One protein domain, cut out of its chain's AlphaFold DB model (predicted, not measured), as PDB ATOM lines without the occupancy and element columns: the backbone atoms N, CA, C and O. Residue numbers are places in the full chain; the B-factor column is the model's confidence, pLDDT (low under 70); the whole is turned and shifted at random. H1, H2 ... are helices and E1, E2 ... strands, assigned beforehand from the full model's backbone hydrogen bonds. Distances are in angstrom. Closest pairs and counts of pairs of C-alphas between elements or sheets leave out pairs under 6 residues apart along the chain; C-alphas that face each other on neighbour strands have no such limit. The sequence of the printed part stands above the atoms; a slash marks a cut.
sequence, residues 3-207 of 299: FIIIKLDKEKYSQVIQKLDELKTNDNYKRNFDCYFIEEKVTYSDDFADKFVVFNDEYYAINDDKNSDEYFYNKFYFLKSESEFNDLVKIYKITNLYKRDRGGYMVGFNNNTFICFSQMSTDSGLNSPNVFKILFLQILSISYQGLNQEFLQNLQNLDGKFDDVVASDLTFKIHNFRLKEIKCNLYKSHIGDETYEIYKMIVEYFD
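AT A GLANCE: This is residues 3 to 207 of the 299 residues of an uncharacterized protein of Campylobacter corcagiensis (UniProt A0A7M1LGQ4). A twisted sheet of eight strands, curled like part of a barrel, wraps round the first part of the long helix H3, with H5 beside H3 on the same face and H1 and H2 on the opposite face, three layers in all. H3 runs on beyond the sheet and H4 folds back near it, making a long arm whose tip, residues 159 to 165, sticks out. The printed part has 205 residues, with five named helices and eight named strands in the order E1 H1 E2 E3 E4 E5 H2 E6 E7 E8 H3 H4 H5. The mixed sheet runs E2 E3 E4 E1 E5 E8 E7 E6, and the class is mixed, helices and strands. The whole is compact, with a radius of gyration of the C-alphas of 18.5 A and spans of 60 by 40 by 38 A.

IN THESE COORDINATES: E1, residues 3 to 7, begins at C-alpha 3 (-16.979, -69.855, 134.840). H1 is residues 14 to 24. E2, 35 to 39, E3, 51 to 55, and E4, 58 to 64, 19.9 A long, form a meander, each strand the antiparallel neighbour of the one before. E5, 75 to 79, H2, 82 to 91, and E6, 96 to 99, form a split strand-helix-strand unit, two strands running the same way with others between them, here E8 and E7; its crossover is right-handed. E7, 105 to 109, and E8, 113 to 118, complete a second meander, E6 E7 E8. H3, 129 to 157, spans 41.9 A from C-alpha 129 (-11.238, -76.215, 119.973). H4, 164 to 179, spans 23.1 A, and H5, 193 to 205, 18.4 A, ending at C-alpha 205 (-15.785, -52.689, 120.619).

HOW THE PARTS SIT: E1 is antiparallel to E4, with N 4 and O 63 2.8 A apart, and to E5, with N 3 and O 76 2.8 A apart. E5 and E8 are parallel at 14 degrees, with N 77 and O 114 2.8 A apart. The sheet curls round H3; the C-alphas of Phe 114 and Gln 138 are the closest of E8 and H3, 6.7 A. H1, at a height over the sheet of 9.4 A, runs across the strands. H2 runs along them, at 11 degrees to E8 on the local plane. H5 is over E6, and H3 touches it with residues 133 to 141 alone, Leu 137 and Tyr 199 having the closest C-alphas, 6.9 A. H3 and H4 are close but not clearly touching, opposite ways at a shallow tilt of 18 degrees; their closest C-alphas, of Leu 147 and Phe 177, are 7.8 A apart. Every O i to N i+4 pair is within hydrogen-bond range in H1, H2, H3, H4 and H5.

THE WHOLE: The two C-alphas farthest apart, of Ser 121 and Asp 163, are 60.2 A apart. The printed part has no cut; the links E2 to E3 and H4 to H5 are long. Mean pLDDT of the printed part is 77.9, with 57 residues under 70, among them 173 to 193.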
ATOM      1  N   PHE A   3     -18.311 -69.991 134.288       88.44
ATOM      2  CA  PHE A   3     -16.979 -69.855 134.840       88.44
ATOM      3  C   PHE A   3     -16.675 -68.401 135.170       88.44
ATOM      4  O   PHE A   3     -17.158 -67.489 134.498       88.44
ATOM      5  N   ILE A   4     -15.835 -68.203 136.176       88.38
ATOM      6  CA  ILE A   4     -15.208 -66.925 136.496       88.38
ATOM      7  C   ILE A   4     -13.731 -67.055 136.149       88.38
ATOM      8  O   ILE A   4     -13.076 -68.024 136.539       88.38
ATOM      9  N   ILE A   5     -13.217 -66.080 135.404       89.88
ATOM     10  CA  ILE A   5     -11.807 -66.018 135.033       89.88
ATOM     11  C   ILE A   5     -11.092 -65.050 135.968       89.88
ATOM     12  O   ILE A   5     -11.402 -63.858 136.011       89.88
ATOM     13  N   ILE A   6     -10.096 -65.559 136.687       87.50
ATOM     14  CA  ILE A   6      -9.338 -64.790 137.671       87.50
ATOM     15  C   ILE A   6      -7.884 -64.718 137.224       87.50
ATOM     16  O   ILE A   6      -7.210 -65.742 137.126       87.50
ATOM     17  N   LYS A   7      -7.382 -63.503 136.991       88.31
ATOM     18  CA  LYS A   7      -5.946 -63.281 136.801       88.31
ATOM     19  C   LYS A   7      -5.220 -63.537 138.122       88.31
ATOM     20  O   LYS A   7      -5.593 -62.977 139.153       88.31
ATOM     21  N   LEU A   8      -4.204 -64.389 138.091       88.44
ATOM     22  CA  LEU A   8      -3.404 -64.725 139.259       88.44
ATOM     23  C   LEU A   8      -2.320 -63.670 139.478       88.44
ATOM     24  O   LEU A   8      -1.524 -63.374 138.587       88.44
ATOM     25  N   ASP A   9      -2.291 -63.129 140.690       86.12
ATOM     26  CA  ASP A   9      -1.201 -62.291 141.170       86.12
ATOM     27  C   ASP A   9       0.068 -63.137 141.388       86.12
ATOM     28  O   ASP A   9       0.024 -64.178 142.056       86.12
ATOM     29  N   LYS A  10       1.192 -62.702 140.800       85.12
ATOM     30  CA  LYS A  10       2.441 -63.478 140.798       85.12
ATOM     31  C   LYS A  10       3.062 -63.629 142.181       85.12
ATOM     32  O   LYS A  10       3.666 -64.662 142.461       85.12
ATOM     33  N   GLU A  11       2.908 -62.629 143.039       85.56
ATOM     34  CA  GLU A  11       3.473 -62.645 144.384       85.56
ATOM     35  C   GLU A  11       2.622 -63.523 145.300       85.56
ATOM     36  O   GLU A  11       3.135 -64.417 145.976       85.56
ATOM     37  N   LYS A  12       1.300 -63.329 145.252       85.25
ATOM     38  CA  LYS A  12       0.340 -64.059 146.084       85.25
ATOM     39  C   LYS A  12       0.281 -65.552 145.755       85.25
ATOM     40  O   LYS A  12       0.101 -66.360 146.665       85.25
ATOM     41  N   TYR A  13       0.414 -65.925 144.480       87.44
ATOM     42  CA  TYR A  13       0.245 -67.306 144.007       87.44
ATOM     43  C   TYR A  13       1.525 -67.909 143.409       87.44
ATOM     44  O   TYR A  13       1.456 -68.792 142.555       87.44
ATOM     45  N   SER A  14       2.695 -67.465 143.872       88.25
ATOM     46  CA  SER A  14       4.011 -67.871 143.353       88.25
ATOM     47  C   SER A  14       4.208 -69.389 143.234       88.25
ATOM     48  O   SER A  14       4.657 -69.867 142.197       88.25
ATOM     49  N   GLN A  15       3.804 -70.170 144.241       85.69
ATOM     50  CA  GLN A  15       3.939 -71.636 144.221       85.69
ATOM     51  C   GLN A  15       2.998 -72.314 143.207       85.69
ATOM     52  O   GLN A  15       3.378 -73.294 142.567       85.69
ATOM     53  N   VAL A  16       1.784 -71.781 143.020       87.31
ATOM     54  CA  VAL A  16       0.851 -72.256 141.980       87.31
ATOM     55  C   VAL A  16       1.448 -71.986 140.604       87.31
ATOM     56  O   VAL A  16       1.468 -72.873 139.758       87.31
ATOM     57  N   ILE A  17       1.974 -70.780 140.400       88.88
ATOM     58  CA  ILE A  17       2.577 -70.352 139.137       88.88
ATOM     59  C   ILE A  17       3.812 -71.177 138.795       88.88
ATOM     60  O   ILE A  17       3.911 -71.650 137.670       88.88
ATOM     61  N   GLN A  18       4.689 -71.443 139.766       88.56
ATOM     62  CA  GLN A  18       5.847 -72.310 139.560       88.56
ATOM     63  C   GLN A  18       5.426 -73.700 139.064       88.56
ATOM     64  O   GLN A  18       5.978 -74.200 138.086       88.56
ATOM     65  N   LYS A  19       4.396 -74.301 139.677       87.69
ATOM     66  CA  LYS A  19       3.852 -75.580 139.206       87.69
ATOM     67  C   LYS A  19       3.271 -75.460 137.792       87.69
ATOM     68  O   LYS A  19       3.468 -76.353 136.976       87.69
ATOM     69  N   LEU A  20       2.562 -74.375 137.476       88.19
ATOM     70  CA  LEU A  20       2.030 -74.154 136.126       88.19
ATOM     71  C   LEU A  20       3.142 -73.978 135.083       88.19
ATOM     72  O   LEU A  20       2.970 -74.444 133.961       88.19
ATOM     73  N   ASP A  21       4.272 -73.368 135.438       87.81
ATOM     74  CA  ASP A  21       5.441 -73.254 134.561       87.81
ATOM     75  C   ASP A  21       6.095 -74.607 134.288       87.81
ATOM     76  O   ASP A  21       6.400 -74.922 133.136       87.81
ATOM     77  N   GLU A  22       6.235 -75.448 135.315       85.50
ATOM     78  CA  GLU A  22       6.689 -76.832 135.152       85.50
ATOM     79  C   GLU A  22       5.764 -77.596 134.195       85.50
ATOM     80  O   GLU A  22       6.223 -78.236 133.247       85.50
ATOM     81  N   LEU A  23       4.445 -77.465 134.369       83.12
ATOM     82  CA  LEU A  23       3.465 -78.110 133.495       83.12
ATOM     83  C   LEU A  23       3.490 -77.533 132.069       83.12
ATOM     84  O   LEU A  23       3.465 -78.301 131.112       83.12
ATOM     85  N   LYS A  24       3.622 -76.212 131.897       76.12
ATOM     86  CA  LYS A  24       3.705 -75.536 130.584       76.12
ATOM     87  C   LYS A  24       4.834 -76.090 129.710       76.12
ATOM     88  O   LYS A  24       4.694 -76.119 128.491       76.12
ATOM     89  N   THR A  25       5.941 -76.520 130.320       71.19
ATOM     90  CA  THR A  25       7.099 -77.096 129.608       71.19
ATOM     91  C   THR A  25       6.917 -78.551 129.168       71.19
ATOM     92  O   THR A  25       7.754 -79.077 128.440       71.19
ATOM     93  N   ASN A  26       5.824 -79.200 129.572       66.81
ATOM     94  CA  ASN A  26       5.503 -80.572 129.197       66.81
ATOM     95  C   ASN A  26       4.702 -80.571 127.876       66.81
ATOM     96  O   ASN A  26       3.628 -79.977 127.804       66.81
ATOM     97  N   ASP A  27       5.191 -81.254 126.835       55.09
ATOM     98  CA  ASP A  27       4.683 -81.218 125.440       55.09
ATOM     99  C   ASP A  27       3.215 -81.678 125.229       55.09
ATOM    100  O   ASP A  27       2.720 -81.726 124.102       55.09
ATOM    101  N   ASN A  28       2.483 -82.014 126.293       54.25
ATOM    102  CA  ASN A  28       1.139 -82.596 126.231       54.25
ATOM    103  C   ASN A  28      -0.015 -81.573 126.261       54.25
ATOM    104  O   ASN A  28      -1.175 -81.968 126.109       54.25
ATOM    105  N   TYR A  29       0.252 -80.278 126.452       55.56
ATOM    106  CA  TYR A  29      -0.807 -79.266 126.563       55.56
ATOM    107  C   TYR A  29      -1.156 -78.622 125.216       55.56
ATOM    108  O   TYR A  29      -0.294 -78.318 124.391       55.56
ATOM    109  N   LYS A  30      -2.457 -78.391 124.980       55.91
ATOM    110  CA  LYS A  30      -2.940 -77.762 123.742       55.91
ATOM    111  C   LYS A  30      -2.396 -76.337 123.640       55.91
ATOM    112  O   LYS A  30      -2.791 -75.467 124.414       55.91
ATOM    113  N   ARG A  31      -1.532 -76.105 122.650       58.03
ATOM    114  CA  ARG A  31      -0.980 -74.789 122.320       58.03
ATOM    115  C   ARG A  31      -1.800 -74.135 121.217       58.03
ATOM    116  O   ARG A  31      -2.001 -74.720 120.155       58.03
ATOM    117  N   ASN A  32      -2.228 -72.900 121.445       56.38
ATOM    118  CA  ASN A  32      -2.734 -72.037 120.385       56.38
ATOM    119  C   ASN A  32      -2.249 -70.609 120.651       56.38
ATOM    120  O   ASN A  32      -2.564 -70.071 121.701       56.38
ATOM    121  N   PHE A  33      -1.477 -70.003 119.745       60.62
ATOM    122  CA  PHE A  33      -1.034 -68.596 119.856       60.62
ATOM    123  C   PHE A  33      -0.423 -68.203 121.226       60.62
ATOM    124  O   PHE A  33      -0.899 -67.271 121.865       60.62
ATOM    125  N   ASP A  34       0.585 -68.946 121.703       68.44
ATOM    126  CA  ASP A  34       1.231 -68.762 123.027       68.44
ATOM    127  C   ASP A  34       0.277 -68.786 124.238       68.44
ATOM    128  O   ASP A  34       0.629 -68.379 125.347       68.44
ATOM    129  N   CYS A  35      -0.917 -69.341 124.027       74.56
ATOM    130  CA  CYS A  35      -1.895 -69.673 125.045       74.56
ATOM    131  C   CYS A  35      -1.881 -71.183 125.317       74.56
ATOM    132  O   CYS A  35      -1.947 -71.997 124.384       74.56
ATOM    133  N   TYR A  36      -1.817 -71.546 126.595       81.25
ATOM    134  CA  TYR A  36      -1.775 -72.918 127.091       81.25
ATOM    135  C   TYR A  36      -2.975 -73.152 127.998       81.25
ATOM    136  O   TYR A  36      -3.183 -72.397 128.944       81.25
ATOM    137  N   PHE A  37      -3.751 -74.201 127.728       85.44
ATOM    138  CA  PHE A  37      -4.788 -74.670 128.645       85.44
ATOM    139  C   PHE A  37      -4.250 -75.824 129.485       85.44
ATOM    140  O   PHE A  37      -3.780 -76.818 128.928       85.44
ATOM    141  N   ILE A  38      -4.337 -75.692 130.806       85.88
ATOM    142  CA  ILE A  38      -3.867 -76.680 131.775       85.88
ATOM    143  C   ILE A  38      -5.062 -77.088 132.636       85.88
ATOM    144  O   ILE A  38      -5.631 -76.267 133.350       85.88
ATOM    145  N   GLU A  39      -5.439 -78.359 132.571       85.75
ATOM    146  CA  GLU A  39      -6.453 -78.962 133.440       85.75
ATOM    147  C   GLU A  39      -5.742 -79.910 134.403       85.75
ATOM    148  O   GLU A  39      -5.484 -81.065 134.082       85.75
ATOM    149  N   GLU A  40      -5.345 -79.374 135.551       81.56
ATOM    150  CA  GLU A  40      -4.586 -80.087 136.574       81.56
ATOM    151  C   GLU A  40      -4.984 -79.529 137.937       81.56
ATOM    152  O   GLU A  40      -5.010 -78.311 138.142       81.56
ATOM    153  N   LYS A  41      -5.259 -80.405 138.909       77.50
ATOM    154  CA  LYS A  41      -5.552 -79.945 140.267       77.50
ATOM    155  C   LYS A  41      -4.260 -79.425 140.904       77.50
ATOM    156  O   LYS A  41      -3.344 -80.180 141.245       77.50
ATOM    157  N   VAL A  42      -4.178 -78.110 141.082       70.94
ATOM    158  CA  VAL A  42      -3.066 -77.466 141.787       70.94
ATOM    159  C   VAL A  42      -3.506 -77.188 143.221       70.94
ATOM    160  O   VAL A  42      -4.124 -76.174 143.527       70.94
ATOM    161  N   THR A  43      -3.238 -78.144 144.109       60.78
ATOM    162  CA  THR A  43      -3.580 -78.055 145.532       60.78
ATOM    163  C   THR A  43      -2.666 -77.069 146.254       60.78
ATOM    164  O   THR A  43      -1.495 -77.346 146.490       60.78
ATOM    165  N   TYR A  44      -3.234 -75.926 146.630       57.31
ATOM    166  CA  TYR A  44      -2.664 -74.988 147.610       57.31
ATOM    167  C   TYR A  44      -3.599 -74.776 148.814       57.31
ATOM    168  O   TYR A  44      -3.184 -74.443 149.918       57.31
ATOM    169  N   SER A  45      -4.885 -75.016 148.571       52.81
ATOM    170  CA  SER A  45      -5.989 -75.229 149.502       52.81
ATOM    171  C   SER A  45      -7.022 -76.072 148.739       52.81
ATOM    172  O   SER A  45      -6.958 -76.127 147.505       52.81
ATOM    173  N   ASP A  46      -7.934 -76.759 149.425       52.31
ATOM    174  CA  ASP A  46      -8.839 -77.737 148.796       52.31
ATOM    175  C   ASP A  46      -9.781 -77.158 147.713       52.31
ATOM    176  O   ASP A  46     -10.330 -77.935 146.928       52.31
ATOM    177  N   ASP A  47      -9.869 -75.826 147.581       55.62
ATOM    178  CA  ASP A  47     -10.888 -75.123 146.786       55.62
ATOM    179  C   ASP A  47     -10.362 -74.081 145.772       55.62
ATOM    180  O   ASP A  47     -11.133 -73.247 145.303       55.62
ATOM    181  N   PHE A  48      -9.070 -74.067 145.410       68.19
ATOM    182  CA  PHE A  48      -8.548 -72.945 144.607       68.19
ATOM    183  C   PHE A  48      -9.012 -72.929 143.135       68.19
ATOM    184  O   PHE A  48      -9.744 -72.024 142.736       68.19
ATOM    185  N   ALA A  49      -8.551 -73.888 142.325       75.56
ATOM    186  CA  ALA A  49      -8.908 -74.061 140.913       75.56
ATOM    187  C   ALA A  49      -8.337 -75.392 140.384       75.56
ATOM    188  O   ALA A  49      -7.319 -75.879 140.881       75.56
ATOM    189  N   ASP A  50      -8.961 -75.964 139.355       82.94
ATOM    190  CA  ASP A  50      -8.483 -77.157 138.636       82.94
ATOM    191  C   ASP A  50      -8.229 -76.903 137.138       82.94
ATOM    192  O   ASP A  50      -7.753 -77.786 136.426       82.94
ATOM    193  N   LYS A  51      -8.539 -75.696 136.651       88.69
ATOM    194  CA  LYS A  51      -8.416 -75.295 135.246       88.69
ATOM    195  C   LYS A  51      -7.711 -73.953 135.157       88.69
ATOM    196  O   LYS A  51      -8.087 -72.998 135.837       88.69
ATOM    197  N   PHE A  52      -6.714 -73.876 134.287       89.00
ATOM    198  CA  PHE A  52      -5.863 -72.709 134.127       89.00
ATOM    199  C   PHE A  52      -5.608 -72.400 132.656       89.00
ATOM    200  O   PHE A  52      -5.557 -73.287 131.803       89.00
ATOM    201  N   VAL A  53      -5.409 -71.118 132.373       88.81
ATOM    202  CA  VAL A  53      -4.901 -70.620 131.100       88.81
ATOM    203  C   VAL A  53      -3.628 -69.828 131.355       88.81
ATOM    204  O   VAL A  53      -3.614 -68.939 132.203       88.81
ATOM    205  N   VAL A  54      -2.568 -70.134 130.612       87.19
ATOM    206  CA  VAL A  54      -1.330 -69.346 130.601       87.19
ATOM    207  C   VAL A  54      -1.225 -68.632 129.266       87.19
ATOM    208  O   VAL A  54      -1.272 -69.286 128.229       87.19
ATOM    209  N   PHE A  55      -1.079 -67.311 129.282       83.81
ATOM    210  CA  PHE A  55      -0.983 -66.485 128.081       83.81
ATOM    211  C   PHE A  55       0.039 -65.368 128.284       83.81
ATOM    212  O   PHE A  55      -0.096 -64.604 129.232       83.81
ATOM    213  N   ASN A  56       1.054 -65.268 127.417       76.00
ATOM    214  CA  ASN A  56       2.122 -64.254 127.512       76.00
ATOM    215  C   ASN A  56       2.717 -64.110 128.931       76.00
ATOM    216  O   ASN A  56       2.899 -63.005 129.438       76.00
ATOM    217  N   ASP A  57       2.983 -65.247 129.583       78.75
ATOM    218  CA  ASP A  57       3.503 -65.340 130.959       78.75
ATOM    219  C   ASP A  57       2.597 -64.708 132.030       78.75
ATOM    220  O   ASP A  57       3.038 -64.373 133.136       78.75
ATOM    221  N   GLU A  58       1.315 -64.559 131.712       85.69
ATOM    222  CA  GLU A  58       0.233 -64.277 132.644       85.69
ATOM    223  C   GLU A  58      -0.592 -65.545 132.875       85.69
ATOM    224  O   GLU A  58      -0.767 -66.368 131.976       85.69
ATOM    225  N   TYR A  59      -1.106 -65.701 134.094       90.25
ATOM    226  CA  TYR A  59      -1.766 -66.924 134.541       90.25
ATOM    227  C   TYR A  59      -3.190 -66.595 134.955       90.25
ATOM    228  O   TYR A  59      -3.437 -65.635 135.686       90.25
ATOM    229  N   TYR A  60      -4.121 -67.411 134.491       91.00
ATOM    230  CA  TYR A  60      -5.546 -67.225 134.678       91.00
ATOM    231  C   TYR A  60      -6.138 -68.507 135.247       91.00
ATOM    232  O   TYR A  60      -6.024 -69.561 134.629       91.00
ATOM    233  N   ALA A  61      -6.772 -68.429 136.412       89.94
ATOM    234  CA  ALA A  61      -7.584 -69.514 136.946       89.94
ATOM    235  C   ALA A  61      -9.001 -69.445 136.366       89.94
ATOM    236  O   ALA A  61      -9.562 -68.359 136.197       89.94
ATOM    237  N   ILE A  62      -9.571 -70.609 136.067       89.56
ATOM    238  CA  ILE A  62     -10.931 -70.765 135.561       89.56
ATOM    239  C   ILE A  62     -11.721 -71.537 136.605       89.56
ATOM    240  O   ILE A  62     -11.608 -72.758 136.719       89.56
ATOM    241  N   ASN A  63     -12.547 -70.810 137.346       86.31
ATOM    242  CA  ASN A  63     -13.307 -71.370 138.450       86.31
ATOM    243  C   ASN A  63     -14.751 -71.581 138.031       86.31
ATOM    244  O   ASN A  63     -15.352 -70.698 137.422       86.31
ATOM    245  N   ASP A  64     -15.320 -72.732 138.381       83.94
ATOM    246  CA  ASP A  64     -16.760 -72.932 138.262       83.94
ATOM    247  C   ASP A  64     -17.479 -71.876 139.111       83.94
ATOM    248  O   ASP A  64     -17.207 -71.727 140.306       83.94
ATOM    249  N   ASP A  65     -18.422 -71.159 138.505       75.50
ATOM    250  CA  ASP A  65     -19.261 -70.188 139.205       75.50
ATOM    251  C   ASP A  65     -20.311 -70.942 140.037       75.50
ATOM    252  O   ASP A  65     -21.441 -71.171 139.597       75.50
ATOM    253  N   LYS A  66     -19.884 -71.451 141.203       64.38
ATOM    254  CA  LYS A  66     -20.718 -72.298 142.062       64.38
ATOM    255  C   LYS A  66     -21.639 -71.508 142.985       64.38
ATOM    256  O   LYS A  66     -22.625 -72.106 143.393       64.38
ATOM    257  N   ASN A  67     -21.348 -70.243 143.332       51.56
ATOM    258  CA  ASN A  67     -22.129 -69.510 144.350       51.56
ATOM    259  C   ASN A  67     -21.887 -67.984 144.478       51.56
ATOM    260  O   ASN A  67     -22.177 -67.436 145.537       51.56
ATOM    261  N   SER A  68     -21.377 -67.256 143.477       48.88
ATOM    262  CA  SER A  68     -21.056 -65.834 143.700       48.88
ATOM    263  C   SER A  68     -21.662 -64.888 142.655       48.88
ATOM    264  O   SER A  68     -21.102 -64.652 141.581       48.88
ATOM    265  N   ASP A  69     -22.728 -64.205 143.065       48.44
ATOM    266  CA  ASP A  69     -23.090 -62.885 142.535       48.44
ATOM    267  C   ASP A  69     -22.159 -61.766 143.064       48.44
ATOM    268  O   ASP A  69     -22.293 -60.615 142.656       48.44
ATOM    269  N   GLU A  70     -21.190 -62.088 143.934       47.56
ATOM    270  CA  GLU A  70     -20.232 -61.130 144.514       47.56
ATOM    271  C   GLU A  70     -19.098 -60.732 143.552       47.56
ATOM    272  O   GLU A  70     -18.584 -59.614 143.623       47.56
ATOM    273  N   TYR A  71     -18.720 -61.601 142.609       51.62
ATOM    274  CA  TYR A  71     -17.705 -61.296 141.598       51.62
ATOM    275  C   TYR A  71     -18.340 -60.700 140.334       51.62
ATOM    276  O   TYR A  71     -18.901 -61.389 139.479       51.62
ATOM    277  N   PHE A  72     -18.210 -59.380 140.197       56.62
ATOM    278  CA  PHE A  72     -18.754 -58.599 139.078       56.62
ATOM    279  C   PHE A  72     -17.973 -58.711 137.757       56.62
ATOM    280  O   PHE A  72     -18.368 -58.092 136.767       56.62
ATOM    281  N   TYR A  73     -16.878 -59.477 137.702       72.06
ATOM    282  CA  TYR A  73     -15.908 -59.348 136.613       72.06
ATOM    283  C   TYR A  73     -15.525 -60.695 135.983       72.06
ATOM    284  O   TYR A  73     -15.353 -61.697 136.671       72.06
ATOM    285  N   ASN A  74     -15.378 -60.681 134.653       87.88
ATOM    286  CA  ASN A  74     -14.810 -61.742 133.810       87.88
ATOM    287  C   ASN A  74     -15.554 -63.091 133.805       87.88
ATOM    288  O   ASN A  74     -14.946 -64.158 133.908       87.88
ATOM    289  N   LYS A  75     -16.879 -63.053 133.634       90.50
ATOM    290  CA  LYS A  75     -17.722 -64.251 133.523       90.50
ATOM    291  C   LYS A  75     -17.645 -64.864 132.122       90.50
ATOM    292  O   LYS A  75     -17.763 -64.153 131.122       90.50
ATOM    293  N   PHE A  76     -17.486 -66.180 132.047       92.44
ATOM    294  CA  PHE A  76     -17.548 -66.962 130.814       92.44
ATOM    295  C   PHE A  76     -18.692 -67.969 130.884       92.44
ATOM    296  O   PHE A  76     -18.728 -68.848 131.748       92.44
ATOM    297  N   TYR A  77     -19.624 -67.872 129.947       91.31
ATOM    298  CA  TYR A  77     -20.752 -68.780 129.830       91.31
ATOM    299  C   TYR A  77     -20.590 -69.631 128.581       91.31
ATOM    300  O   TYR A  77     -20.492 -69.107 127.475       91.31
ATOM    301  N   PHE A  78     -20.633 -70.950 128.749       91.06
ATOM    302  CA  PHE A  78     -20.784 -71.874 127.631       91.06
ATOM    303  C   PHE A  78     -22.094 -72.646 127.775       91.06
ATOM    304  O   PHE A  78     -22.275 -73.429 128.715       91.06
ATOM    305  N   LEU A  79     -23.023 -72.385 126.863       90.38
ATOM    306  CA  LEU A  79     -24.416 -72.799 126.948       90.38
ATOM    307  C   LEU A  79     -24.747 -73.836 125.879       90.38
ATOM    308  O   LEU A  79     -24.220 -73.802 124.768       90.38
ATOM    309  N   LYS A  80     -25.676 -74.732 126.217       86.06
ATOM    310  CA  LYS A  80     -26.227 -75.744 125.300       86.06
ATOM    311  C   LYS A  80     -27.665 -75.433 124.869       86.06
ATOM    312  O   LYS A  80     -28.260 -76.214 124.135       86.06
ATOM    313  N   SER A  81     -28.221 -74.304 125.319       89.06
ATOM    314  CA  SER A  81     -29.585 -73.858 125.027       89.06
ATOM    315  C   SER A  81     -29.579 -72.445 124.445       89.06
ATOM    316  O   SER A  81     -29.016 -71.524 125.038       89.06
ATOM    317  N   GLU A  82     -30.241 -72.266 123.300       90.94
ATOM    318  CA  GLU A  82     -30.452 -70.948 122.687       90.94
ATOM    319  C   GLU A  82     -31.354 -70.061 123.560       90.94
ATOM    320  O   GLU A  82     -31.143 -68.851 123.626       90.94
ATOM    321  N   SER A  83     -32.318 -70.643 124.284       92.25
ATOM    322  CA  SER A  83     -33.157 -69.876 125.217       92.25
ATOM    323  C   SER A  83     -32.313 -69.263 126.330       92.25
ATOM    324  O   SER A  83     -32.378 -68.059 126.549       92.25
ATOM    325  N   GLU A  84     -31.452 -70.068 126.962       92.44
ATOM    326  CA  GLU A  84     -30.552 -69.584 128.018       92.44
ATOM    327  C   GLU A  84     -29.602 -68.503 127.496       92.44
ATOM    328  O   GLU A  84     -29.331 -67.527 128.193       92.44
ATOM    329  N   PHE A  85     -29.112 -68.651 126.259       94.31
ATOM    330  CA  PHE A  85     -28.277 -67.638 125.619       94.31
ATOM    331  C   PHE A  85     -29.014 -66.304 125.511       94.31
ATOM    332  O   PHE A  85     -28.510 -65.280 125.968       94.31
ATOM    333  N   ASN A  86     -30.226 -66.322 124.959       94.06
ATOM    334  CA  ASN A  86     -31.034 -65.119 124.784       94.06
ATOM    335  C   ASN A  86     -31.424 -64.477 126.123       94.06
ATOM    336  O   ASN A  86     -31.463 -63.249 126.226       94.06
ATOM    337  N   ASP A  87     -31.678 -65.283 127.151       94.94
ATOM    338  CA  ASP A  87     -31.983 -64.788 128.492       94.94
ATOM    339  C   ASP A  87     -30.774 -64.078 129.105       94.94
ATOM    340  O   ASP A  87     -30.900 -62.949 129.582       94.94
ATOM    341  N   LEU A  88     -29.578 -64.671 129.021       92.94
ATOM    342  CA  LEU A  88     -28.368 -64.023 129.527       92.94
ATOM    343  C   LEU A  88     -27.973 -62.781 128.719       92.94
ATOM    344  O   LEU A  88     -27.520 -61.802 129.308       92.94
ATOM    345  N   VAL A  89     -28.184 -62.776 127.398       94.12
ATOM    346  CA  VAL A  89     -27.986 -61.579 126.562       94.12
ATOM    347  C   VAL A  89     -28.848 -60.419 127.060       94.12
ATOM    348  O   VAL A  89     -28.354 -59.295 127.167       94.12
ATOM    349  N   LYS A  90     -30.108 -60.682 127.432       93.62
ATOM    350  CA  LYS A  90     -31.002 -59.670 128.013       93.62
ATOM    351  C   LYS A  90     -30.553 -59.243 129.409       93.62
ATOM    352  O   LYS A  90     -30.469 -58.045 129.668       93.62
ATOM    353  N   ILE A  91     -30.246 -60.202 130.286       91.81
ATOM    354  CA  ILE A  91     -29.824 -59.947 131.674       91.81
ATOM    355  C   ILE A  91     -28.577 -59.058 131.706       91.81
ATOM    356  O   ILE A  91     -28.551 -58.048 132.409       91.81
ATOM    357  N   TYR A  92     -27.571 -59.389 130.898       90.31
ATOM    358  CA  TYR A  92     -26.297 -58.672 130.848       90.31
ATOM    359  C   TYR A  92     -26.259 -57.539 129.818       90.31
ATOM    360  O   TYR A  92     -25.203 -56.934 129.619       90.31
ATOM    361  N   LYS A  93     -27.397 -57.237 129.176       91.19
ATOM    362  CA  LYS A  93     -27.547 -56.173 128.170       91.19
ATOM    363  C   LYS A  93     -26.447 -56.227 127.103       91.19
ATOM    364  O   LYS A  93     -25.822 -55.219 126.782       91.19
ATOM    365  N   ILE A  94     -26.174 -57.425 126.594       92.25
ATOM    366  CA  ILE A  94     -25.123 -57.652 125.602       92.25
ATOM    367  C   ILE A  94     -25.598 -57.148 124.243       92.25
ATOM    368  O   ILE A  94     -26.614 -57.602 123.720       92.25
ATOM    369  N   THR A  95     -24.839 -56.221 123.664       89.06
ATOM    370  CA  THR A  95     -25.127 -55.633 122.349       89.06
ATOM    371  C   THR A  95     -24.264 -56.219 121.238       89.06
ATOM    372  O   THR A  95     -24.698 -56.251 120.091       89.06
ATOM    373  N   ASN A  96     -23.059 -56.704 121.555       92.69
ATOM    374  CA  ASN A  96     -22.171 -57.300 120.561       92.69
ATOM    375  C   ASN A  96     -22.504 -58.776 120.417       92.69
ATOM    376  O   ASN A  96     -22.186 -59.578 121.297       92.69
ATOM    377  N   LEU A  97     -23.170 -59.113 119.316       93.56
ATOM    378  CA  LEU A  97     -23.655 -60.454 119.036       93.56
ATOM    379  C   LEU A  97     -23.133 -60.921 117.686       93.56
ATOM    380  O   LEU A  97     -23.413 -60.320 116.651       93.56
ATOM    381  N   TYR A  98     -22.408 -62.026 117.706       92.94
ATOM    382  CA  TYR A  98     -22.067 -62.795 116.531       92.94
ATOM    383  C   TYR A  98     -23.012 -63.992 116.434       92.94
ATOM    384  O   TYR A  98     -23.122 -64.783 117.374       92.94
ATOM    385  N   LYS A  99     -23.669 -64.160 115.286       89.69
ATOM    386  CA  LYS A  99     -24.485 -65.337 114.976       89.69
ATOM    387  C   LYS A  99     -23.990 -65.942 113.675       89.69
ATOM    388  O   LYS A  99     -23.908 -65.254 112.665       89.69
ATOM    389  N   ARG A 100     -23.665 -67.233 113.704       85.44
ATOM    390  CA  ARG A 100     -23.310 -67.977 112.496       85.44
ATOM    391  C   ARG A 100     -24.586 -68.293 111.716       85.44
ATOM    392  O   ARG A 100     -25.515 -68.870 112.281       85.44
ATOM    393  N   ASP A 101     -24.598 -67.993 110.420       76.00
ATOM    394  CA  ASP A 101     -25.765 -68.211 109.548       76.00
ATOM    395  C   ASP A 101     -26.226 -69.678 109.491       76.00
ATOM    396  O   ASP A 101     -27.403 -69.967 109.280       76.00
ATOM    397  N   ARG A 102     -25.304 -70.632 109.685       70.12
ATOM    398  CA  ARG A 102     -25.580 -72.077 109.699       70.12
ATOM    399  C   ARG A 102     -24.879 -72.743 110.881       70.12
ATOM    400  O   ARG A 102     -23.687 -72.538 111.064       70.12
ATOM    401  N   GLY A 103     -25.582 -73.591 111.634       65.56
ATOM    402  CA  GLY A 103     -24.962 -74.469 112.640       65.56
ATOM    403  C   GLY A 103     -25.137 -74.070 114.108       65.56
ATOM    404  O   GLY A 103     -24.400 -74.577 114.946       65.56
ATOM    405  N   GLY A 104     -26.100 -73.197 114.433       79.38
ATOM    406  CA  GLY A 104     -26.517 -72.967 115.824       79.38
ATOM    407  C   GLY A 104     -25.381 -72.491 116.735       79.38
ATOM    408  O   GLY A 104     -25.281 -72.938 117.872       79.38
ATOM    409  N   TYR A 105     -24.495 -71.636 116.214       87.44
ATOM    410  CA  TYR A 105     -23.362 -71.074 116.947       87.44
ATOM    411  C   TYR A 105     -23.552 -69.574 117.144       87.44
ATOM    412  O   TYR A 105     -23.767 -68.838 116.175       87.44
ATOM    413  N   MET A 106     -23.478 -69.124 118.394       91.81
ATOM    414  CA  MET A 106     -23.665 -67.725 118.764       91.81
ATOM    415  C   MET A 106     -22.669 -67.317 119.836       91.81
ATOM    416  O   MET A 106     -22.404 -68.070 120.772       91.81
ATOM    417  N   VAL A 107     -22.150 -66.102 119.717       93.94
ATOM    418  CA  VAL A 107     -21.265 -65.505 120.713       93.94
ATOM    419  C   VAL A 107     -21.767 -64.111 121.030       93.94
ATOM    420  O   VAL A 107     -22.042 -63.325 120.131       93.94
ATOM    421  N   GLY A 108     -21.904 -63.813 122.311       94.19
ATOM    422  CA  GLY A 108     -22.256 -62.499 122.813       94.19
ATOM    423  C   GLY A 108     -21.222 -62.038 123.822       94.19
ATOM    424  O   GLY A 108     -20.769 -62.837 124.639       94.19
ATOM    425  N   PHE A 109     -20.844 -60.765 123.781       94.44
ATOM    426  CA  PHE A 109     -19.888 -60.238 124.746       94.44
ATOM    427  C   PHE A 109     -20.105 -58.764 125.099       94.44
ATOM    428  O   PHE A 109     -20.626 -57.959 124.321       94.44
ATOM    429  N   ASN A 110     -19.662 -58.416 126.301       91.50
ATOM    430  CA  ASN A 110     -19.490 -57.051 126.784       91.50
ATOM    431  C   ASN A 110     -18.184 -56.968 127.598       91.50
ATOM    432  O   ASN A 110     -17.384 -57.903 127.595       91.50
ATOM    433  N   ASN A 111     -17.982 -55.868 128.326       85.06
ATOM    434  CA  ASN A 111     -16.764 -55.642 129.108       85.06
ATOM    435  C   ASN A 111     -16.410 -56.747 130.111       85.06
ATOM    436  O   ASN A 111     -15.228 -56.979 130.335       85.06
ATOM    437  N   ASN A 112     -17.406 -57.413 130.699       86.75
ATOM    438  CA  ASN A 112     -17.209 -58.312 131.838       86.75
ATOM    439  C   ASN A 112     -17.717 -59.730 131.581       86.75
ATOM    440  O   ASN A 112     -17.568 -60.599 132.437       86.75
ATOM    441  N   THR A 113     -18.407 -59.970 130.472       90.56
ATOM    442  CA  THR A 113     -19.130 -61.215 130.240       90.56
ATOM    443  C   THR A 113     -18.999 -61.637 128.794       90.56
ATOM    444  O   THR A 113     -19.320 -60.876 127.885       90.56
ATOM    445  N   PHE A 114     -18.564 -62.877 128.604       93.81
ATOM    446  CA  PHE A 114     -18.583 -63.567 127.325       93.81
ATOM    447  C   PHE A 114     -19.531 -64.752 127.438       93.81
ATOM    448  O   PHE A 114     -19.512 -65.500 128.416       93.81
ATOM    449  N   ILE A 115     -20.373 -64.918 126.432       93.81
ATOM    450  CA  ILE A 115     -21.372 -65.971 126.352       93.81
ATOM    451  C   ILE A 115     -21.214 -66.635 125.000       93.81
ATOM    452  O   ILE A 115     -21.236 -65.973 123.970       93.81
ATOM    453  N   CYS A 116     -21.065 -67.947 125.001       92.75
ATOM    454  CA  CYS A 116     -20.991 -68.760 123.806       92.75
ATOM    455  C   CYS A 116     -22.067 -69.841 123.875       92.75
ATOM    456  O   CYS A 116     -22.253 -70.492 124.904       92.75
ATOM    457  N   PHE A 117     -22.773 -70.028 122.772       91.00
ATOM    458  CA  PHE A 117     -23.704 -71.119 122.551       91.00
ATOM    459  C   PHE A 117     -23.266 -71.877 121.304       91.00
ATOM    460  O   PHE A 117     -22.969 -71.271 120.274       91.00
ATOM    461  N   SER A 118     -23.251 -73.202 121.399       87.56
ATOM    462  CA  SER A 118     -23.030 -74.085 120.260       87.56
ATOM    463  C   SER A 118     -24.001 -75.252 120.329       87.56
ATOM    464  O   SER A 118     -24.101 -75.932 121.350       87.56
ATOM    465  N   GLN A 119     -24.695 -75.503 119.223       83.25
ATOM    466  CA  GLN A 119     -25.532 -76.689 119.053       83.25
ATOM    467  C   GLN A 119     -24.710 -77.934 118.660       83.25
ATOM    468  O   GLN A 119     -25.244 -79.042 118.603       83.25
ATOM    469  N   MET A 120     -23.408 -77.781 118.379       80.44
ATOM    470  CA  MET A 120     -22.545 -78.883 117.957       80.44
ATOM    471  C   MET A 120     -22.233 -79.820 119.130       80.44
ATOM    472  O   MET A 120     -21.669 -79.412 120.141       80.44
ATOM    473  N   SER A 121     -22.535 -81.110 118.975       68.88
ATOM    474  CA  SER A 121     -22.314 -82.125 120.019       68.88
ATOM    475  C   SER A 121     -20.837 -82.349 120.366       68.88
ATOM    476  O   SER A 121     -20.527 -82.800 121.467       68.88
ATOM    477  N   THR A 122     -19.925 -82.014 119.449       71.56
ATOM    478  CA  THR A 122     -18.472 -82.074 119.657       71.56
ATOM    479  C   THR A 122     -17.961 -81.003 120.620       71.56
ATOM    480  O   THR A 122     -16.859 -81.135 121.149       71.56
ATOM    481  N   ASP A 123     -18.754 -79.962 120.887       76.62
ATOM    482  CA  ASP A 123     -18.420 -78.915 121.847       76.62
ATOM    483  C   ASP A 123     -18.865 -79.337 123.255       76.62
ATOM    484  O   ASP A 123     -19.883 -78.902 123.796       76.62
ATOM    485  N   SER A 124     -18.108 -80.258 123.849       71.75
ATOM    486  CA  SER A 124     -18.461 -80.896 125.124       71.75
ATOM    487  C   SER A 124     -17.965 -80.150 126.369       71.75
ATOM    488  O   SER A 124     -18.494 -80.385 127.456       71.75
ATOM    489  N   GLY A 125     -16.998 -79.238 126.227       77.56
ATOM    490  CA  GLY A 125     -16.322 -78.565 127.338       77.56
ATOM    491  C   GLY A 125     -15.314 -77.507 126.897       77.56
ATOM    492  O   GLY A 125     -15.174 -77.237 125.705       77.56
ATOM    493  N   LEU A 126     -14.575 -76.942 127.860       78.62
ATOM    494  CA  LEU A 126     -13.492 -75.978 127.600       78.62
ATOM    495  C   LEU A 126     -12.388 -76.555 126.703       78.62
ATOM    496  O   LEU A 126     -11.780 -75.828 125.926       78.62
ATOM    497  N   ASN A 127     -12.207 -77.875 126.743       72.81
ATOM    498  CA  ASN A 127     -11.287 -78.609 125.882       72.81
ATOM    499  C   ASN A 127     -11.699 -78.644 124.401       72.81
ATOM    500  O   ASN A 127     -10.892 -79.083 123.571       72.81
ATOM    501  N   SER A 128     -12.919 -78.223 124.041       79.69
ATOM    502  CA  SER A 128     -13.305 -78.104 122.631       79.69
ATOM    503  C   SER A 128     -12.486 -77.000 121.948       79.69
ATOM    504  O   SER A 128     -12.402 -75.894 122.483       79.69
ATOM    505  N   PRO A 129     -11.945 -77.239 120.736       77.00
ATOM    506  CA  PRO A 129     -11.238 -76.215 119.973       77.00
ATOM    507  C   PRO A 129     -12.038 -74.921 119.766       77.00
ATOM    508  O   PRO A 129     -11.451 -73.845 119.785       77.00
ATOM    509  N   ASN A 130     -13.359 -74.997 119.576       78.06
ATOM    510  CA  ASN A 130     -14.185 -73.809 119.339       78.06
ATOM    511  C   ASN A 130     -14.444 -73.030 120.631       78.06
ATOM    512  O   ASN A 130     -14.329 -71.807 120.648       78.06
ATOM    513  N   VAL A 131     -14.726 -73.740 121.724       82.75
ATOM    514  CA  VAL A 131     -14.928 -73.125 123.043       82.75
ATOM    515  C   VAL A 131     -13.633 -72.473 123.521       82.75
ATOM    516  O   VAL A 131     -13.651 -71.323 123.960       82.75
ATOM    517  N   PHE A 132     -12.502 -73.163 123.353       81.75
ATOM    518  CA  PHE A 132     -11.190 -72.647 123.722       81.75
ATOM    519  C   PHE A 132     -10.816 -71.375 122.954       81.75
ATOM    520  O   PHE A 132     -10.255 -70.456 123.541       81.75
ATOM    521  N   LYS A 133     -11.170 -71.265 121.666       82.81
ATOM    522  CA  LYS A 133     -10.945 -70.031 120.892       82.81
ATOM    523  C   LYS A 133     -11.673 -68.827 121.490       82.81
ATOM    524  O   LYS A 133     -11.088 -67.754 121.570       82.81
ATOM    525  N   ILE A 134     -12.925 -68.985 121.924       87.50
ATOM    526  CA  ILE A 134     -13.674 -67.867 122.524       87.50
ATOM    527  C   ILE A 134     -13.162 -67.542 123.922       87.50
ATOM    528  O   ILE A 134     -13.011 -66.369 124.250       87.50
ATOM    529  N   LEU A 135     -12.831 -68.564 124.710       88.12
ATOM    530  CA  LEU A 135     -12.157 -68.375 125.990       88.12
ATOM    531  C   LEU A 135     -10.848 -67.588 125.809       88.12
ATOM    532  O   LEU A 135     -10.612 -66.621 126.522       88.12
ATOM    533  N   PHE A 136     -10.036 -67.939 124.809       85.62
ATOM    534  CA  PHE A 136      -8.822 -67.204 124.460       85.62
ATOM    535  C   PHE A 136      -9.102 -65.730 124.129       85.62
ATOM    536  O   PHE A 136      -8.411 -64.853 124.636       85.62
ATOM    537  N   LEU A 137     -10.139 -65.432 123.338       87.31
ATOM    538  CA  LEU A 137     -10.518 -64.048 123.026       87.31
ATOM    539  C   LEU A 137     -10.964 -63.255 124.268       87.31
ATOM    540  O   LEU A 137     -10.698 -62.053 124.368       87.31
ATOM    541  N   GLN A 138     -11.599 -63.910 125.240       90.19
ATOM    542  CA  GLN A 138     -11.897 -63.279 126.522       90.19
ATOM    543  C   GLN A 138     -10.622 -63.020 127.335       90.19
ATOM    544  O   GLN A 138     -10.452 -61.919 127.847       90.19
ATOM    545  N   ILE A 139      -9.713 -63.995 127.422       88.81
ATOM    546  CA  ILE A 139      -8.420 -63.853 128.116       88.81
ATOM    547  C   ILE A 139      -7.614 -62.698 127.520       88.81
ATOM    548  O   ILE A 139      -7.090 -61.863 128.258       88.81
ATOM    549  N   LEU A 140      -7.587 -62.594 126.192       85.00
ATOM    550  CA  LEU A 140      -6.995 -61.473 125.472       85.00
ATOM    551  C   LEU A 140      -7.592 -60.132 125.924       85.00
ATOM    552  O   LEU A 140      -6.859 -59.189 126.217       85.00
ATOM    553  N   SER A 141      -8.921 -60.065 126.025       87.12
ATOM    554  CA  SER A 141      -9.631 -58.851 126.439       87.12
ATOM    555  C   SER A 141      -9.308 -58.459 127.884       87.12
ATOM    556  O   SER A 141      -9.034 -57.292 128.155       87.12
ATOM    557  N   ILE A 142      -9.260 -59.434 128.794       88.38
ATOM    558  CA  ILE A 142      -8.882 -59.230 130.201       88.38
ATOM    559  C   ILE A 142      -7.436 -58.734 130.305       88.38
ATOM    560  O   ILE A 142      -7.159 -57.779 131.033       88.38
ATOM    561  N   SER A 143      -6.521 -59.355 129.555       83.25
ATOM    562  CA  SER A 143      -5.100 -58.979 129.522       83.25
ATOM    563  C   SER A 143      -4.947 -57.510 129.119       83.25
ATOM    564  O   SER A 143      -4.271 -56.730 129.790       83.25
ATOM    565  N   TYR A 144      -5.645 -57.113 128.052       80.69
ATOM    566  CA  TYR A 144      -5.598 -55.753 127.529       80.69
ATOM    567  C   TYR A 144      -6.211 -54.726 128.495       80.69
ATOM    568  O   TYR A 144      -5.631 -53.664 128.730       80.69
ATOM    569  N   GLN A 145      -7.360 -55.041 129.099       83.69
ATOM    570  CA  GLN A 145      -7.976 -54.188 130.120       83.69
ATOM    571  C   GLN A 145      -7.041 -53.967 131.313       83.69
ATOM    572  O   GLN A 145      -6.900 -52.833 131.773       83.69
ATOM    573  N   GLY A 146      -6.373 -55.025 131.786       83.19
ATOM    574  CA  GLY A 146      -5.400 -54.933 132.872       83.19
ATOM    575  C   GLY A 146      -4.215 -54.033 132.519       83.19
ATOM    576  O   GLY A 146      -3.829 -53.184 133.316       83.19
ATOM    577  N   LEU A 147      -3.689 -54.153 131.298       79.00
ATOM    578  CA  LEU A 147      -2.619 -53.290 130.790       79.00
ATOM    579  C   LEU A 147      -3.044 -51.812 130.719       79.00
ATOM    580  O   LEU A 147      -2.276 -50.931 131.103       79.00
ATOM    581  N   ASN A 148      -4.275 -51.522 130.294       80.81
ATOM    582  CA  ASN A 148      -4.802 -50.155 130.304       80.81
ATOM    583  C   ASN A 148      -4.971 -49.604 131.735       80.81
ATOM    584  O   ASN A 148      -4.646 -48.451 132.002       80.81
ATOM    585  N   GLN A 149      -5.437 -50.423 132.682       85.12
ATOM    586  CA  GLN A 149      -5.540 -50.023 134.090       85.12
ATOM    587  C   GLN A 149      -4.167 -49.732 134.708       85.12
ATOM    588  O   GLN A 149      -4.002 -48.703 135.361       85.12
ATOM    589  N   GLU A 150      -3.177 -50.594 134.456       81.56
ATOM    590  CA  GLU A 150      -1.782 -50.397 134.875       81.56
ATOM    591  C   GLU A 150      -1.234 -49.072 134.325       81.56
ATOM    592  O   GLU A 150      -0.595 -48.303 135.043       81.56
ATOM    593  N   PHE A 151      -1.522 -48.761 133.058       79.06
ATOM    594  CA  PHE A 151      -1.150 -47.484 132.454       79.06
ATOM    595  C   PHE A 151      -1.777 -46.283 133.170       79.06
ATOM    596  O   PHE A 151      -1.057 -45.356 133.539       79.06
ATOM    597  N   LEU A 152      -3.094 -46.297 133.388       82.12
ATOM    598  CA  LEU A 152      -3.798 -45.189 134.037       82.12
ATOM    599  C   LEU A 152      -3.301 -44.956 135.469       82.12
ATOM    600  O   LEU A 152      -3.117 -43.810 135.870       82.12
ATOM    601  N   GLN A 153      -3.035 -46.028 136.219       83.25
ATOM    602  CA  GLN A 153      -2.444 -45.934 137.557       83.25
ATOM    603  C   GLN A 153      -1.033 -45.350 137.511       83.25
ATOM    604  O   GLN A 153      -0.706 -44.466 138.299       83.25
ATOM    605  N   ASN A 154      -0.202 -45.807 136.570       76.50
ATOM    606  CA  ASN A 154       1.126 -45.239 136.383       76.50
ATOM    607  C   ASN A 154       1.027 -43.742 136.088       76.50
ATOM    608  O   ASN A 154       1.676 -42.978 136.783       76.50
ATOM    609  N   LEU A 155       0.173 -43.309 135.153       75.44
ATOM    610  CA  LEU A 155      -0.044 -41.885 134.873       75.44
ATOM    611  C   LEU A 155      -0.458 -41.080 136.110       75.44
ATOM    612  O   LEU A 155       0.063 -39.991 136.316       75.44
ATOM    613  N   GLN A 156      -1.365 -41.599 136.937       78.06
ATOM    614  CA  GLN A 156      -1.781 -40.920 138.170       78.06
ATOM    615  C   GLN A 156      -0.623 -40.755 139.158       78.06
ATOM    616  O   GLN A 156      -0.491 -39.715 139.797       78.06
ATOM    617  N   ASN A 157       0.249 -41.757 139.256       73.69
ATOM    618  CA  ASN A 157       1.402 -41.721 140.155       73.69
ATOM    619  C   ASN A 157       2.499 -40.746 139.695       73.69
ATOM    620  O   ASN A 157       3.374 -40.392 140.481       73.69
ATOM    621  N   LEU A 158       2.457 -40.296 138.439       70.38
ATOM    622  CA  LEU A 158       3.434 -39.371 137.865       70.38
ATOM    623  C   LEU A 158       3.215 -37.903 138.262       70.38
ATOM    624  O   LEU A 158       4.118 -37.087 138.073       70.38
ATOM    625  N   ASP A 159       2.064 -37.563 138.851       60.72
ATOM    626  CA  ASP A 159       1.737 -36.198 139.295       60.72
ATOM    627  C   ASP A 159       2.550 -35.740 140.532       60.72
ATOM    628  O   ASP A 159       2.496 -34.578 140.942       60.72
ATOM    629  N   GLY A 160       3.359 -36.627 141.128       59.78
ATOM    630  CA  GLY A 160       4.266 -36.326 142.237       59.78
ATOM    631  C   GLY A 160       5.733 -36.390 141.813       59.78
ATOM    632  O   GLY A 160       6.234 -37.465 141.519       59.78
ATOM    633  N   LYS A 161       6.418 -35.234 141.792       59.84
ATOM    634  CA  LYS A 161       7.876 -35.029 141.594       59.84
ATOM    635  C   LYS A 161       8.650 -36.215 140.985       59.84
ATOM    636  O   LYS A 161       9.177 -37.067 141.689       59.84
ATOM    637  N   PHE A 162       8.819 -36.161 139.669       60.16
ATOM    638  CA  PHE A 162       9.736 -37.017 138.917       60.16
ATOM    639  C   PHE A 162      11.203 -36.775 139.286       60.16
ATOM    640  O   PHE A 162      11.729 -35.689 139.021       60.16
ATOM    641  N   ASP A 163      11.874 -37.801 139.799       66.94
ATOM    642  CA  ASP A 163      13.331 -37.858 139.935       66.94
ATOM    643  C   ASP A 163      13.967 -38.834 138.919       66.94
ATOM    644  O   ASP A 163      13.288 -39.428 138.075       66.94
ATOM    645  N   ASP A 164      15.296 -38.971 138.975       62.59
ATOM    646  CA  ASP A 164      16.072 -39.817 138.058       62.59
ATOM    647  C   ASP A 164      15.691 -41.318 138.181       62.59
ATOM    648  O   ASP A 164      15.818 -42.071 137.211       62.59
ATOM    649  N   VAL A 165      15.162 -41.759 139.333       67.69
ATOM    650  CA  VAL A 165      14.701 -43.141 139.566       67.69
ATOM    651  C   VAL A 165      13.375 -43.385 138.846       67.69
ATOM    652  O   VAL A 165      13.235 -44.382 138.136       67.69
ATOM    653  N   VAL A 166      12.437 -42.438 138.943       68.44
ATOM    654  CA  VAL A 166      11.146 -42.499 138.235       68.44
ATOM    655  C   VAL A 166      11.348 -42.533 136.714       68.44
ATOM    656  O   VAL A 166      10.639 -43.251 136.015       68.44
ATOM    657  N   ALA A 167      12.342 -41.816 136.176       62.62
ATOM    658  CA  ALA A 167      12.642 -41.811 134.740       62.62
ATOM    659  C   ALA A 167      13.185 -43.161 134.219       62.62
ATOM    660  O   ALA A 167      12.820 -43.606 133.121       62.62
ATOM    661  N   SER A 168      14.036 -43.832 135.001       65.81
ATOM    662  CA  SER A 168      14.544 -45.164 134.654       65.81
ATOM    663  C   SER A 168      13.433 -46.217 134.711       65.81
ATOM    664  O   SER A 168      13.291 -47.002 133.769       65.81
ATOM    665  N   ASP A 169      12.597 -46.170 135.751       70.94
ATOM    666  CA  ASP A 169      11.415 -47.026 135.897       70.94
ATOM    667  C   ASP A 169      10.430 -46.832 134.731       70.94
ATOM    668  O   ASP A 169       9.979 -47.804 134.120       70.94
ATOM    669  N   LEU A 170      10.175 -45.584 134.319       66.69
ATOM    670  CA  LEU A 170       9.314 -45.296 133.169       66.69
ATOM    671  C   LEU A 170       9.847 -45.891 131.867       66.69
ATOM    672  O   LEU A 170       9.086 -46.436 131.071       66.69
ATOM    673  N   THR A 171      11.158 -45.792 131.643       66.38
ATOM    674  CA  THR A 171      11.807 -46.324 130.437       66.38
ATOM    675  C   THR A 171      11.605 -47.835 130.341       66.38
ATOM    676  O   THR A 171      11.215 -48.352 129.290       66.38
ATOM    677  N   PHE A 172      11.798 -48.536 131.458       71.38
ATOM    678  CA  PHE A 172      11.551 -49.971 131.554       71.38
ATOM    679  C   PHE A 172      10.067 -50.309 131.354       71.38
ATOM    680  O   PHE A 172       9.739 -51.203 130.574       71.38
ATOM    681  N   LYS A 173       9.157 -49.547 131.971       69.50
ATOM    682  CA  LYS A 173       7.704 -49.713 131.816       69.50
ATOM    683  C   LYS A 173       7.234 -49.523 130.375       69.50
ATOM    684  O   LYS A 173       6.429 -50.320 129.908       69.50
ATOM    685  N   ILE A 174       7.760 -48.544 129.640       66.62
ATOM    686  CA  ILE A 174       7.439 -48.326 128.217       66.62
ATOM    687  C   ILE A 174       7.954 -49.474 127.356       66.62
ATOM    688  O   ILE A 174       7.247 -49.948 126.465       66.62
ATOM    689  N   HIS A 175       9.190 -49.915 127.600       67.94
ATOM    690  CA  HIS A 175       9.751 -51.056 126.888       67.94
ATOM    691  C   HIS A 175       8.882 -52.298 127.105       67.94
ATOM    692  O   HIS A 175       8.433 -52.905 126.137       67.94
ATOM    693  N   ASN A 176       8.537 -52.589 128.359       68.25
ATOM    694  CA  ASN A 176       7.635 -53.679 128.704       68.25
ATOM    695  C   ASN A 176       6.245 -53.500 128.100       68.25
ATOM    696  O   ASN A 176       5.703 -54.462 127.585       68.25
ATOM    697  N   PHE A 177       5.672 -52.296 128.102       68.44
ATOM    698  CA  PHE A 177       4.380 -52.017 127.475       68.44
ATOM    699  C   PHE A 177       4.394 -52.335 125.973       68.44
ATOM    700  O   PHE A 177       3.476 -52.969 125.463       68.44
ATOM    701  N   ARG A 178       5.465 -51.949 125.268       64.94
ATOM    702  CA  ARG A 178       5.655 -52.267 123.845       64.94
ATOM    703  C   ARG A 178       5.889 -53.755 123.601       64.94
ATOM    704  O   ARG A 178       5.440 -54.269 122.586       64.94
ATOM    705  N   LEU A 179       6.570 -54.449 124.512       64.38
ATOM    706  CA  LEU A 179       6.728 -55.906 124.450       64.38
ATOM    707  C   LEU A 179       5.426 -56.650 124.774       64.38
ATOM    708  O   LEU A 179       5.163 -57.695 124.193       64.38
ATOM    709  N   LYS A 180       4.598 -56.083 125.659       64.06
ATOM    710  CA  LYS A 180       3.240 -56.537 125.976       64.06
ATOM    711  C   LYS A 180       2.243 -56.202 124.857       64.06
ATOM    712  O   LYS A 180       1.068 -56.525 125.012       64.06
ATOM    713  N   GLU A 181       2.668 -55.576 123.747       63.53
ATOM    714  CA  GLU A 181       1.838 -55.469 122.545       63.53
ATOM    715  C   GLU A 181       1.400 -56.876 122.155       63.53
ATOM    716  O   GLU A 181       2.199 -57.714 121.727       63.53
ATOM    717  N   ILE A 182       0.112 -57.145 122.330       60.03
ATOM    718  CA  ILE A 182      -0.408 -58.473 122.084       60.03
ATOM    719  C   ILE A 182      -0.544 -58.648 120.571       60.03
ATOM    720  O   ILE A 182      -1.573 -58.339 119.972       60.03
ATOM    721  N   LYS A 183       0.522 -59.141 119.935       54.41
ATOM    722  CA  LYS A 183       0.532 -59.495 118.513       54.41
ATOM    723  C   LYS A 183      -0.216 -60.804 118.310       54.41
ATOM    724  O   LYS A 183       0.373 -61.865 118.121       54.41
ATOM    725  N   CYS A 184      -1.542 -60.731 118.332       56.28
ATOM    726  CA  CYS A 184      -2.385 -61.826 117.880       56.28
ATOM    727  C   CYS A 184      -2.243 -61.973 116.359       56.28
ATOM    728  O   CYS A 184      -3.036 -61.431 115.591       56.28
ATOM    729  N   ASN A 185      -1.237 -62.730 115.912       51.34
ATOM    730  CA  ASN A 185      -1.125 -63.198 114.529       51.34
ATOM    731  C   ASN A 185      -2.179 -64.286 114.265       51.34
ATOM    732  O   ASN A 185      -1.851 -65.442 113.999       51.34
ATOM    733  N   LEU A 186      -3.462 -63.928 114.364       57.28
ATOM    734  CA  LEU A 186      -4.571 -64.765 113.917       57.28
ATOM    735  C   LEU A 186      -4.498 -64.831 112.383       57.28
ATOM    736  O   LEU A 186      -5.046 -63.984 111.678       57.28
ATOM    737  N   TYR A 187      -3.727 -65.787 111.859       46.62
ATOM    738  CA  TYR A 187      -3.560 -65.989 110.422       46.62
ATOM    739  C   TYR A 187      -4.909 -66.249 109.744       46.62
ATOM    740  O   TYR A 187      -5.705 -67.071 110.191       46.62
ATOM    741  N   LYS A 188      -5.108 -65.626 108.579       46.50
ATOM    742  CA  LYS A 188      -6.269 -65.806 107.687       46.50
ATOM    743  C   LYS A 188      -6.297 -67.177 106.974       46.50
ATOM    744  O   LYS A 188      -7.023 -67.352 106.000       46.50
ATOM    745  N   SER A 189      -5.475 -68.143 107.392       45.31
ATOM    746  CA  SER A 189      -5.362 -69.451 106.740       45.31
ATOM    747  C   SER A 189      -6.422 -70.414 107.279       45.31
ATOM    748  O   SER A 189      -6.137 -71.198 108.175       45.31
ATOM    749  N   HIS A 190      -7.648 -70.329 106.756       44.59
ATOM    750  CA  HIS A 190      -8.731 -71.331 106.832       44.59
ATOM    751  C   HIS A 190      -9.130 -71.927 108.207       44.59
ATOM    752  O   HIS A 190     -10.025 -72.769 108.268       44.59
ATOM    753  N   ILE A 191      -8.559 -71.480 109.329       46.47
ATOM    754  CA  ILE A 191      -9.005 -71.835 110.679       46.47
ATOM    755  C   ILE A 191     -10.121 -70.860 111.078       46.47
ATOM    756  O   ILE A 191      -9.880 -69.867 111.752       46.47
ATOM    757  N   GLY A 192     -11.351 -71.189 110.670       56.03
ATOM    758  CA  GLY A 192     -12.610 -70.660 111.213       56.03
ATOM    759  C   GLY A 192     -12.802 -69.151 111.073       56.03
ATOM    760  O   GLY A 192     -12.552 -68.412 112.028       56.03
ATOM    761  N   ASP A 193     -13.332 -68.726 109.923       68.44
ATOM    762  CA  ASP A 193     -13.741 -67.343 109.631       68.44
ATOM    763  C   ASP A 193     -14.504 -66.703 110.801       68.44
ATOM    764  O   ASP A 193     -14.305 -65.537 111.125       68.44
ATOM    765  N   GLU A 194     -15.295 -67.489 111.533       78.31
ATOM    766  CA  GLU A 194     -16.114 -67.001 112.641       78.31
ATOM    767  C   GLU A 194     -15.295 -66.479 113.822       78.31
ATOM    768  O   GLU A 194     -15.658 -65.479 114.432       78.31
ATOM    769  N   THR A 195     -14.174 -67.127 114.153       79.81
ATOM    770  CA  THR A 195     -13.311 -66.662 115.255       79.81
ATOM    771  C   THR A 195     -12.653 -65.337 114.895       79.81
ATOM    772  O   THR A 195     -12.521 -64.462 115.747       79.81
ATOM    773  N   TYR A 196     -12.273 -65.178 113.627       81.31
ATOM    774  CA  TYR A 196     -11.690 -63.941 113.132       81.31
ATOM    775  C   TYR A 196     -12.720 -62.804 113.062       81.31
ATOM    776  O   TYR A 196     -12.403 -61.683 113.449       81.31
ATOM    777  N   GLU A 197     -13.960 -63.081 112.646       85.56
ATOM    778  CA  GLU A 197     -15.037 -62.084 112.696       85.56
ATOM    779  C   GLU A 197     -15.337 -61.643 114.134       85.56
ATOM    780  O   GLU A 197     -15.392 -60.445 114.408       85.56
ATOM    781  N   ILE A 198     -15.434 -62.583 115.081       87.88
ATOM    782  CA  ILE A 198     -15.618 -62.251 116.503       87.88
ATOM    783  C   ILE A 198     -14.439 -61.418 117.017       87.88
ATOM    784  O   ILE A 198     -14.644 -60.424 117.709       87.88
ATOM    785  N   TYR A 199     -13.206 -61.782 116.657       86.38
ATOM    786  CA  TYR A 199     -12.021 -61.008 117.019       86.38
ATOM    787  C   TYR A 199     -12.093 -59.562 116.514       86.38
ATOM    788  O   TYR A 199     -11.827 -58.650 117.291       86.38
ATOM    789  N   LYS A 200     -12.498 -59.323 115.258       85.31
ATOM    790  CA  LYS A 200     -12.678 -57.950 114.749       85.31
ATOM    791  C   LYS A 200     -13.704 -57.175 115.566       85.31
ATOM    792  O   LYS A 200     -13.409 -56.060 115.984       85.31
ATOM    793  N   MET A 201     -14.857 -57.785 115.855       90.31
ATOM    794  CA  MET A 201     -15.889 -57.151 116.679       90.31
ATOM    795  C   MET A 201     -15.353 -56.769 118.065       90.31
ATOM    796  O   MET A 201     -15.687 -55.708 118.581       90.31
ATOM    797  N   ILE A 202     -14.518 -57.617 118.672       87.75
ATOM    798  CA  ILE A 202     -13.876 -57.344 119.966       87.75
ATOM    799  C   ILE A 202     -12.895 -56.176 119.846       87.75
ATOM    800  O   ILE A 202     -12.960 -55.245 120.646       87.75
ATOM    801  N   VAL A 203     -12.004 -56.207 118.848       83.75
ATOM    802  CA  VAL A 203     -11.012 -55.145 118.611       83.75
ATOM    803  C   VAL A 203     -11.688 -53.790 118.421       83.75
ATOM    804  O   VAL A 203     -11.207 -52.797 118.963       83.75
ATOM    805  N   GLU A 204     -12.794 -53.755 117.677       86.00
ATOM    806  CA  GLU A 204     -13.594 -52.551 117.452       86.00
ATOM    807  C   GLU A 204     -14.320 -52.103 118.725       86.00
ATOM    808  O   GLU A 204     -14.221 -50.939 119.104       86.00
ATOM    809  N   TYR A 205     -15.007 -53.015 119.420       88.00
ATOM    810  CA  TYR A 205     -15.785 -52.689 120.619       88.00
ATOM    811  C   TYR A 205     -14.926 -52.129 121.757       88.00
ATOM    812  O   TYR A 205     -15.311 -51.158 122.407       88.00
ATOM    813  N   PHE A 206     -13.764 -52.735 122.001       83.25
ATOM    814  CA  PHE A 206     -12.842 -52.282 123.039       83.25
ATOM    815  C   PHE A 206     -11.840 -51.230 122.557       83.25
ATOM    816  O   PHE A 206     -11.004 -50.782 123.342       83.25
ATOM    817  N   ASP A 207     -11.897 -50.856 121.279       83.81
ATOM    818  CA  ASP A 207     -11.008 -49.877 120.661       83.81
ATOM    819  C   ASP A 207      -9.514 -50.165 120.934       83.81
ATOM    820  O   ASP A 207      -8.720 -49.262 121.218       83.81
TER     821      ASP A 207